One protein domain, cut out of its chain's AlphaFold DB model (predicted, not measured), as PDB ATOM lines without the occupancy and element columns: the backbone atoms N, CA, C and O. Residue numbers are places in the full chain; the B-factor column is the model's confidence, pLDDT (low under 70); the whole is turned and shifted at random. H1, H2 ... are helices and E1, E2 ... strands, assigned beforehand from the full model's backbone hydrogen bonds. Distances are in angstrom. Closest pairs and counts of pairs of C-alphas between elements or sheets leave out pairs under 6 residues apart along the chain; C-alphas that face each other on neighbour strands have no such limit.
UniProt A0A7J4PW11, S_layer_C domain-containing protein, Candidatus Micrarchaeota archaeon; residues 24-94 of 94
ATOM      1  N   PRO A  24      90.714 126.383 121.031       86.50
ATOM      2  CA  PRO A  24      91.867 127.286 121.128       86.50
ATOM      3  C   PRO A  24      91.571 128.720 120.652       86.50
ATOM      4  O   PRO A  24      92.200 129.674 121.111       86.50
ATOM      5  N   GLY A  25      90.595 128.889 119.753       85.94
ATOM      6  CA  GLY A  25      90.180 130.192 119.223       85.94
ATOM      7  C   GLY A  25      89.303 131.023 120.170       85.94
ATOM      8  O   GLY A  25      89.152 132.225 119.959       85.94
ATOM      9  N   SER A  26      88.741 130.418 121.216       88.00
ATOM     10  CA  SER A  26      87.832 131.092 122.149       88.00
ATOM     11  C   SER A  26      88.564 131.999 123.147       88.00
ATOM     12  O   SER A  26      89.787 131.947 123.282       88.00
ATOM     13  N   ASN A  27      87.809 132.823 123.877       90.38
ATOM     14  CA  ASN A  27      88.327 133.537 125.044       90.38
ATOM     15  C   ASN A  27      88.557 132.530 126.175       90.38
ATOM     16  O   ASN A  27      87.590 131.927 126.638       90.38
ATOM     17  N   LEU A  28      89.808 132.321 126.595       92.00
ATOM     18  CA  LEU A  28      90.151 131.319 127.609       92.00
ATOM     19  C   LEU A  28      90.940 131.932 128.765       92.00
ATOM     20  O   LEU A  28      91.862 132.721 128.561       92.00
ATOM     21  N   ILE A  29      90.627 131.471 129.971       93.75
ATOM     22  CA  ILE A  29      91.498 131.606 131.135       93.75
ATOM     23  C   ILE A  29      92.215 130.265 131.286       93.75
ATOM     24  O   ILE A  29      91.589 129.232 131.522       93.75
ATOM     25  N   LEU A  30      93.526 130.278 131.092       94.50
ATOM     26  CA  LEU A  30      94.375 129.099 131.114       94.50
ATOM     27  C   LEU A  30      94.972 128.942 132.508       94.50
ATOM     28  O   LEU A  30      95.801 129.747 132.932       94.50
ATOM     29  N   ILE A  31      94.529 127.908 133.221       94.06
ATOM     30  CA  ILE A  31      95.012 127.596 134.566       94.06
ATOM     31  C   ILE A  31      96.108 126.534 134.479       94.06
ATOM     32  O   ILE A  31      95.911 125.472 133.883       94.06
ATOM     33  N   GLY A  32      97.241 126.817 135.118       93.12
ATOM     34  CA  GLY A  32      98.408 125.940 135.135       93.12
ATOM     35  C   GLY A  32      99.396 126.236 134.009       93.12
ATOM     36  O   GLY A  32      99.059 126.805 132.971       93.12
ATOM     37  N   SER A  33     100.657 125.883 134.246       93.56
ATOM     38  CA  SER A  33     101.756 126.104 133.305       93.56
ATOM     39  C   SER A  33     101.758 125.079 132.162       93.56
ATOM     40  O   SER A  33     100.964 124.136 132.148       93.56
ATOM     41  N   GLY A  34     102.681 125.242 131.205       93.81
ATOM     42  CA  GLY A  34     102.812 124.340 130.060       93.81
ATOM     43  C   GLY A  34     103.170 122.896 130.427       93.81
ATOM     44  O   GLY A  34     103.067 122.014 129.585       93.81
ATOM     45  N   TYR A  35     103.546 122.636 131.683       91.94
ATOM     46  CA  TYR A  35     103.797 121.289 132.199       91.94
ATOM     47  C   TYR A  35     102.528 120.442 132.351       91.94
ATOM     48  O   TYR A  35     102.614 119.218 132.339       91.94
ATOM     49  N   VAL A  36     101.367 121.077 132.535       91.69
ATOM     50  CA  VAL A  36     100.095 120.391 132.836       91.69
ATOM     51  C   VAL A  36      98.943 120.826 131.930       91.69
ATOM     52  O   VAL A  36      97.852 120.277 132.035       91.69
ATOM     53  N   ASN A  37      99.171 121.821 131.069       94.38
ATOM     54  CA  ASN A  37      98.173 122.369 130.161       94.38
ATOM     55  C   ASN A  37      98.829 122.705 128.815       94.38
ATOM     56  O   ASN A  37      99.658 123.617 128.718       94.38
ATOM     57  N   ALA A  38      98.454 121.974 127.768       95.38
ATOM     58  CA  ALA A  38      99.030 122.116 126.436       95.38
ATOM     59  C   ALA A  38      98.706 123.480 125.804       95.38
ATOM     60  O   ALA A  38      99.554 124.064 125.127       95.38
ATOM     61  N   LEU A  39      97.524 124.044 126.071       95.19
ATOM     62  CA  LEU A  39      97.168 125.386 125.596       95.19
ATOM     63  C   LEU A  39      97.997 126.463 126.306       95.19
ATOM     64  O   LEU A  39      98.440 127.420 125.669       95.19
ATOM     65  N   SER A  40      98.278 126.290 127.602       94.94
ATOM     66  CA  SER A  40      99.223 127.152 128.323       94.94
ATOM     67  C   SER A  40     100.630 127.062 127.742       94.94
ATOM     68  O   SER A  40     101.302 128.085 127.644       94.94
ATOM     69  N   GLN A  41     101.076 125.868 127.334       94.81
ATOM     70  CA  GLN A  41     102.376 125.686 126.684       94.81
ATOM     71  C   GLN A  41     102.446 126.438 125.352       94.81
ATOM     72  O   GLN A  41     103.441 127.105 125.072       94.81
ATOM     73  N   GLN A  42     101.385 126.367 124.544       93.44
ATOM     74  CA  GLN A  42     101.303 127.110 123.287       93.44
ATOM     75  C   GLN A  42     101.421 128.615 123.526       93.44
ATOM     76  O   GLN A  42     102.255 129.261 122.898       93.44
ATOM     77  N   VAL A  43     100.652 129.155 124.476       93.19
ATOM     78  CA  VAL A  43     100.734 130.572 124.856       93.19
ATOM     79  C   VAL A  43     102.135 130.927 125.360       93.19
ATOM     80  O   VAL A  43     102.717 131.906 124.902       93.19
ATOM     81  N   GLN A  44     102.724 130.112 126.233       93.25
ATOM     82  CA  GLN A  44     104.076 130.348 126.746       93.25
ATOM     83  C   GLN A  44     105.117 130.437 125.629       93.25
ATOM     84  O   GLN A  44     105.916 131.373 125.610       93.25
ATOM     85  N   ASN A  45     105.055 129.529 124.658       93.25
ATOM     86  CA  ASN A  45     105.947 129.544 123.502       93.25
ATOM     87  C   ASN A  45     105.691 130.757 122.593       93.25
ATOM     88  O   ASN A  45     106.640 131.395 122.147       93.25
ATOM     89  N   SER A  46     104.426 131.092 122.320       92.56
ATOM     90  CA  SER A  46     104.062 132.203 121.431       92.56
ATOM     91  C   SER A  46     104.454 133.574 121.983       92.56
ATOM     92  O   SER A  46     104.793 134.461 121.203       92.56
ATOM     93  N   TYR A  47     104.421 133.740 123.305       89.94
ATOM     94  CA  TYR A  47     104.669 135.019 123.977       89.94
ATOM     95  C   TYR A  47     105.990 135.052 124.761       89.94
ATOM     96  O   TYR A  47     106.255 136.003 125.488       89.94
ATOM     97  N   ASN A  48     106.854 134.042 124.585       90.69
ATOM     98  CA  ASN A  48     108.136 133.901 125.288       90.69
ATOM     99  C   ASN A  48     108.010 133.958 126.824       90.69
ATOM    100  O   ASN A  48     108.900 134.457 127.519       90.69
ATOM    101  N   VAL A  49     106.910 133.434 127.369       89.88
ATOM    102  CA  VAL A  49     106.704 133.334 128.817       89.88
ATOM    103  C   VAL A  49     107.431 132.097 129.326       89.88
ATOM    104  O   VAL A  49     107.090 130.970 128.972       89.88
ATOM    105  N   SER A  50     108.419 132.303 130.194       89.06
ATOM    106  CA  SER A  50     109.195 131.218 130.796       89.06
ATOM    107  C   SER A  50     108.762 130.972 132.240       89.06
ATOM    108  O   SER A  50     108.881 131.849 133.099       89.06
ATOM    109  N   ILE A  51     108.263 129.765 132.511       88.62
ATOM    110  CA  ILE A  51     107.943 129.288 133.858       88.62
ATOM    111  C   ILE A  51     108.919 128.166 134.192       88.62
ATOM    112  O   ILE A  51     108.831 127.066 133.652       88.62
ATOM    113  N   THR A  52     109.853 128.448 135.090       87.62
ATOM    114  CA  THR A  52     110.919 127.539 135.508       87.62
ATOM    115  C   THR A  52     110.862 127.334 137.025       87.62
ATOM    116  O   THR A  52     110.176 128.083 137.726       87.62
ATOM    117  N   PRO A  53     111.614 126.366 137.580       82.88
ATOM    118  CA  PRO A  53     111.709 126.204 139.030       82.88
ATOM    119  C   PRO A  53     112.213 127.455 139.764       82.88
ATOM    120  O   PRO A  53     111.898 127.644 140.936       82.88
ATOM    121  N   SER A  54     113.002 128.303 139.092       80.94
ATOM    122  CA  SER A  54     113.529 129.551 139.650       80.94
ATOM    123  C   SER A  54     112.587 130.744 139.480       80.94
ATOM    124  O   SER A  54     112.881 131.821 140.003       80.94
ATOM    125  N   THR A  55     111.459 130.583 138.782       76.12
ATOM    126  CA  THR A  55     110.438 131.625 138.677       76.12
ATOM    127  C   THR A  55     109.847 131.878 140.065       76.12
ATOM    128  O   THR A  55     109.021 131.115 140.567       76.12
ATOM    129  N   ALA A  56     110.302 132.963 140.695       64.06
ATOM    130  CA  ALA A  56     109.928 133.320 142.059       64.06
ATOM    131  C   ALA A  56     108.438 133.670 142.182       64.06
ATOM    132  O   ALA A  56     107.814 133.351 143.193       64.06
ATOM    133  N   ASN A  57     107.860 134.282 141.141       71.19
ATOM    134  CA  ASN A  57     106.505 134.819 141.183       71.19
ATOM    135  C   ASN A  57     105.568 134.104 140.202       71.19
ATOM    136  O   ASN A  57     105.941 133.895 139.048       71.19
ATOM    137  N   PRO A  58     104.341 133.762 140.625       76.06
ATOM    138  CA  PRO A  58     103.325 133.269 139.709       76.06
ATOM    139  C   PRO A  58     102.971 134.300 138.630       76.06
ATOM    140  O   PRO A  58     102.967 135.505 138.878       76.06
ATOM    141  N   VAL A  59     102.626 133.804 137.446       80.62
ATOM    142  CA  VAL A  59     102.225 134.593 136.282       80.62
ATOM    143  C   VAL A  59     100.705 134.740 136.270       80.62
ATOM    144  O   VAL A  59      99.979 133.746 136.282       80.62
ATOM    145  N   VAL A  60     100.241 135.989 136.225       83.25
ATOM    146  CA  VAL A  60      98.872 136.371 135.860       83.25
ATOM    147  C   VAL A  60      99.003 137.394 134.742       83.25
ATOM    148  O   VAL A  60      99.301 138.557 135.007       83.25
ATOM    149  N   GLN A  61      98.857 136.951 133.497       83.88
ATOM    150  CA  GLN A  61      99.137 137.796 132.339       83.88
ATOM    151  C   GLN A  61      98.087 137.597 131.251       83.88
ATOM    152  O   GLN A  61      97.744 136.467 130.903       83.88
ATOM    153  N   ALA A  62      97.562 138.704 130.727       84.50
ATOM    154  CA  ALA A  62      96.778 138.685 129.503       84.50
ATOM    155  C   ALA A  62      97.737 138.532 128.320       84.50
ATOM    156  O   ALA A  62      98.668 139.323 128.176       84.50
ATOM    157  N   GLU A  63      97.510 137.514 127.498       83.88
ATOM    158  CA  GLU A  63      98.339 137.197 126.342       83.88
ATOM    159  C   GLU A  63      97.500 137.280 125.069       83.88
ATOM    160  O   GLU A  63      96.461 136.624 124.921       83.88
ATOM    161  N   GLY A  64      97.940 138.131 124.144       79.62
ATOM    162  CA  GLY A  64      97.124 138.516 122.998       79.62
ATOM    163  C   GLY A  64      95.789 139.141 123.420       79.62
ATOM    164  O   GLY A  64      95.692 139.808 124.447       79.62
ATOM    165  N   ASN A  65      94.746 138.915 122.615       81.31
ATOM    166  CA  ASN A  65      93.431 139.540 122.818       81.31
ATOM    167  C   ASN A  65      92.389 138.608 123.458       81.31
ATOM    168  O   ASN A  65      91.281 139.050 123.748       81.31
ATOM    169  N   ASN A  66      92.690 137.316 123.622       88.25
ATOM    170  CA  ASN A  66      91.694 136.314 124.017       88.25
ATOM    171  C   ASN A  66      92.206 135.272 125.023       88.25
ATOM    172  O   ASN A  66      91.529 134.261 125.228       88.25
ATOM    173  N   LYS A  67      93.382 135.468 125.634       92.88
ATOM    174  CA  LYS A  67      93.922 134.541 126.636       92.88
ATOM    175  C   LYS A  67      94.353 135.276 127.893       92.88
ATOM    176  O   LYS A  67      94.943 136.346 127.829       92.88
ATOM    177  N   ILE A  68      94.091 134.657 129.037       94.12
ATOM    178  CA  ILE A  68      94.692 135.029 130.318       94.12
ATOM    179  C   ILE A  68      95.401 133.790 130.846       94.12
ATOM    180  O   ILE A  68      94.758 132.764 131.058       94.12
ATOM    181  N   LEU A  69      96.712 133.868 131.041       94.38
ATOM    182  CA  LEU A  69      97.506 132.811 131.651       94.38
ATOM    183  C   LEU A  69      97.588 133.041 133.162       94.38
ATOM    184  O   LEU A  69      98.049 134.090 133.609       94.38
ATOM    185  N   VAL A  70      97.163 132.045 133.936       95.50
ATOM    186  CA  VAL A  70      97.210 132.026 135.403       95.50
ATOM    187  C   VAL A  70      97.984 130.784 135.829       95.50
ATOM    188  O   VAL A  70      97.447 129.673 135.875       95.50
ATOM    189  N   ALA A  71      99.279 130.942 136.087       94.69
ATOM    190  CA  ALA A  71     100.178 129.804 136.215       94.69
ATOM    191  C   ALA A  71     101.360 130.064 137.151       94.69
ATOM    192  O   ALA A  71     101.951 131.138 137.168       94.69
ATOM    193  N   GLY A  72     101.752 129.032 137.889       92.56
ATOM    194  CA  GLY A  72     103.043 128.940 138.562       92.56
ATOM    195  C   GLY A  72     103.802 127.690 138.126       92.56
ATOM    196  O   GLY A  72     103.261 126.840 137.414       92.56
ATOM    197  N   TYR A  73     105.053 127.557 138.572       90.62
ATOM    198  CA  TYR A  73     105.805 126.317 138.369       90.62
ATOM    199  C   TYR A  73     105.216 125.179 139.214       90.62
ATOM    200  O   TYR A  73     105.022 124.068 138.728       90.62
ATOM    201  N   THR A  74     104.849 125.477 140.462       90.94
ATOM    202  CA  THR A  74     104.177 124.532 141.365       90.94
ATOM    203  C   THR A  74     102.663 124.752 141.427       90.94
ATOM    204  O   THR A  74     102.141 125.824 141.100       90.94
ATOM    205  N   ALA A  75     101.939 123.746 141.928       89.88
ATOM    206  CA  ALA A  75     100.510 123.870 142.218       89.88
ATOM    207  C   ALA A  75     100.224 125.005 143.219       89.88
ATOM    208  O   ALA A  75      99.317 125.800 142.995       89.88
ATOM    209  N   ALA A  76     101.037 125.139 144.274       90.06
ATOM    210  CA  ALA A  76     100.887 126.202 145.271       90.06
ATOM    211  C   ALA A  76     101.040 127.602 144.653       90.06
ATOM    212  O   ALA A  76     100.225 128.486 144.911       90.06
ATOM    213  N   GLN A  77     102.029 127.787 143.775       91.75
ATOM    214  CA  GLN A  77     102.189 129.043 143.041       91.75
ATOM    215  C   GLN A  77     101.014 129.297 142.093       91.75
ATOM    216  O   GLN A  77     100.552 130.425 141.992       91.75
ATOM    217  N   THR A  78     100.482 128.268 141.430       92.81
ATOM    218  CA  THR A  78      99.296 128.420 140.569       92.81
ATOM    219  C   THR A  78      98.061 128.835 141.377       92.81
ATOM    220  O   THR A  78      97.305 129.695 140.936       92.81
ATOM    221  N   VAL A  79      97.880 128.300 142.591       91.56
ATOM    222  CA  VAL A  79      96.824 128.747 143.519       91.56
ATOM    223  C   VAL A  79      97.028 130.210 143.914       91.56
ATOM    224  O   VAL A  79      96.079 130.991 143.884       91.56
ATOM    225  N   GLN A  80      98.262 130.607 144.231       91.50
ATOM    226  CA  GLN A  80      98.589 132.006 144.504       91.50
ATOM    227  C   GLN A  80      98.279 132.905 143.294       91.50
ATOM    228  O   GLN A  80      97.668 133.955 143.471       91.50
ATOM    229  N   ALA A  81      98.620 132.471 142.075       91.56
ATOM    230  CA  ALA A  81      98.276 133.156 140.827       91.56
ATOM    231  C   ALA A  81      96.758 133.358 140.704       91.56
ATOM    232  O   ALA A  81      96.290 134.468 140.454       91.56
ATOM    233  N   GLY A  82      95.985 132.293 140.931       91.00
ATOM    234  CA  GLY A  82      94.523 132.324 140.884       91.00
ATOM    235  C   GLY A  82      93.925 133.304 141.887       91.00
ATOM    236  O   GLY A  82      93.058 134.099 141.527       91.00
ATOM    237  N   ASN A  83      94.432 133.315 143.121       90.75
ATOM    238  CA  ASN A  83      93.990 134.266 144.141       90.75
ATOM    239  C   ASN A  83      94.299 135.715 143.741       90.75
ATOM    240  O   ASN A  83      93.423 136.571 143.858       90.75
ATOM    241  N   SER A  84      95.502 135.988 143.222       89.50
ATOM    242  CA  SER A  84      95.871 137.318 142.721       89.50
ATOM    243  C   SER A  84      94.972 137.764 141.567       89.50
ATOM    244  O   SER A  84      94.509 138.903 141.557       89.50
ATOM    245  N   PHE A  85      94.676 136.870 140.621       90.75
ATOM    246  CA  PHE A  85      93.775 137.161 139.506       90.75
ATOM    247  C   PHE A  85      92.365 137.528 139.989       90.75
ATOM    248  O   PHE A  85      91.813 138.550 139.587       90.75
ATOM    249  N   ILE A  86      91.802 136.746 140.913       86.94
ATOM    250  CA  ILE A  86      90.485 137.025 141.501       86.94
ATOM    251  C   ILE A  86      90.477 138.386 142.216       86.94
ATOM    252  O   ILE A  86      89.534 139.159 142.056       86.94
ATOM    253  N   GLN A  87      91.530 138.713 142.971       85.62
ATOM    254  CA  GLN A  87      91.649 140.014 143.639       85.62
ATOM    255  C   GLN A  87      91.695 141.180 142.644       85.62
ATOM    256  O   GLN A  87      91.049 142.199 142.878       85.62
ATOM    257  N   GLN A  88      92.404 141.028 141.521       84.50
ATOM    258  CA  GLN A  88      92.432 142.037 140.456       84.50
ATOM    259  C   GLN A  88      91.048 142.251 139.833       84.50
ATOM    260  O   GLN A  88      90.659 143.396 139.613       84.50
ATOM    261  N   LEU A  89      90.285 141.178 139.599       82.81
ATOM    262  CA  LEU A  89      88.908 141.288 139.106       82.81
ATOM    263  C   LEU A  89      88.015 142.055 140.084       82.81
ATOM    264  O   LEU A  89      87.261 142.928 139.663       82.81
ATOM    265  N   TYR A  90      88.125 141.771 141.386       79.25
ATOM    266  CA  TYR A  90      87.394 142.532 142.398       79.25
ATOM    267  C   TYR A  90      87.791 144.009 142.403       79.25
ATOM    268  O   TYR A  90      86.915 144.864 142.465       79.25
ATOM    269  N   ALA A  91      89.083 144.318 142.286       80.00
ATOM    270  CA  ALA A  91      89.559 145.699 142.244       80.00
ATOM    271  C   ALA A  91      89.053 146.482 141.018       80.00
ATOM    272  O   ALA A  91      88.884 147.690 141.118       80.00
ATOM    273  N   GLN A  92      88.805 145.817 139.884       74.56
ATOM    274  CA  GLN A  92      88.279 146.448 138.664       74.56
ATOM    275  C   GLN A  92      86.748 146.563 138.626       74.56
ATOM    276  O   GLN A  92      86.211 147.265 137.774       74.56
ATOM    277  N   ALA A  93      86.036 145.851 139.501       68.12
ATOM    278  CA  ALA A  93      84.575 145.896 139.578       68.12
ATOM    279  C   ALA A  93      84.042 147.095 140.392       68.12
ATOM    280  O   ALA A  93      82.825 147.265 140.497       68.12
ATOM    281  N   HIS A  94      84.941 147.892 140.977       46.16
ATOM    282  CA  HIS A  94      84.673 149.087 141.778       46.16
ATOM    283  C   HIS A  94      85.155 150.348 141.060       46.16
ATOM    284  O   HIS A  94      84.566 151.415 141.344       46.16
TER     285      HIS A  94
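This is residues 24 to 94 of the 94 residues of the protein "S_layer_C domain-containing protein" of Candidatus Micrarchaeota archaeon (UniProt A0A7J4PW11). What does the domain look like? A small three-stranded sheet lies between two helices: short H1 crosses one face, and long H2 runs over E3 and E2 on the other, with residues 89 to 94 sticking out. What makes it up? The 71 printed residues include two named helices and three named strands, in the order E1, H1, E2, E3, H2; the sheet, ordered E1, E3, E2, is mixed, and so is the class. How large is it? It is compact, with a radius of gyration of the C-alphas of 11.7 A and spans of 34 by 29 by 17 A.

How do the strands pair? E1, residues 28 to 31, and E3, residues 67 to 71, are parallel at 7 degrees, with N 30 and O 68 2.8 A apart, within hydrogen-bond range. E2, residues 59 to 63, forms an antiparallel hairpin with E3 at 166 degrees, with N 61 and O 69 within hydrogen-bond range at 3.0 A. Where are the helices? H1, residues 38 to 46, is on the sheet at a height of 9.2 A, across the strands at 74 degrees to E3 on the local plane; its closest C-alphas to E3 are those of Ser 40 and Leu 69, 6.8 A. H2, residues 75 to 92, is on the opposite face at a height of 8.5 A, only just along the strands at 29.8 degrees to E2 on the local plane; the closest C-alphas of H2 and E3 are those of Thr 78 and Ala 71, 4.7 A. This makes three layers, helices on both faces of a sheet, and H1 and H2 are apart. How are the helix backbones? In H1 and H2 every O i to N i+4 pair is within hydrogen-bond range.

Where does E1 begin? C-alpha 28 is at (90.151, 131.319, 127.609). How long are the helices? H1 measures 12.3 A and H2 25.9 A, ending at C-alpha 92 at (88.279, 146.448, 138.664).

Which link is long? The link from H1 to E2 is, with 12 residues. Where is confidence low? Residue 56 and residues 93 to 94 are under 70, and the printed part has no cut.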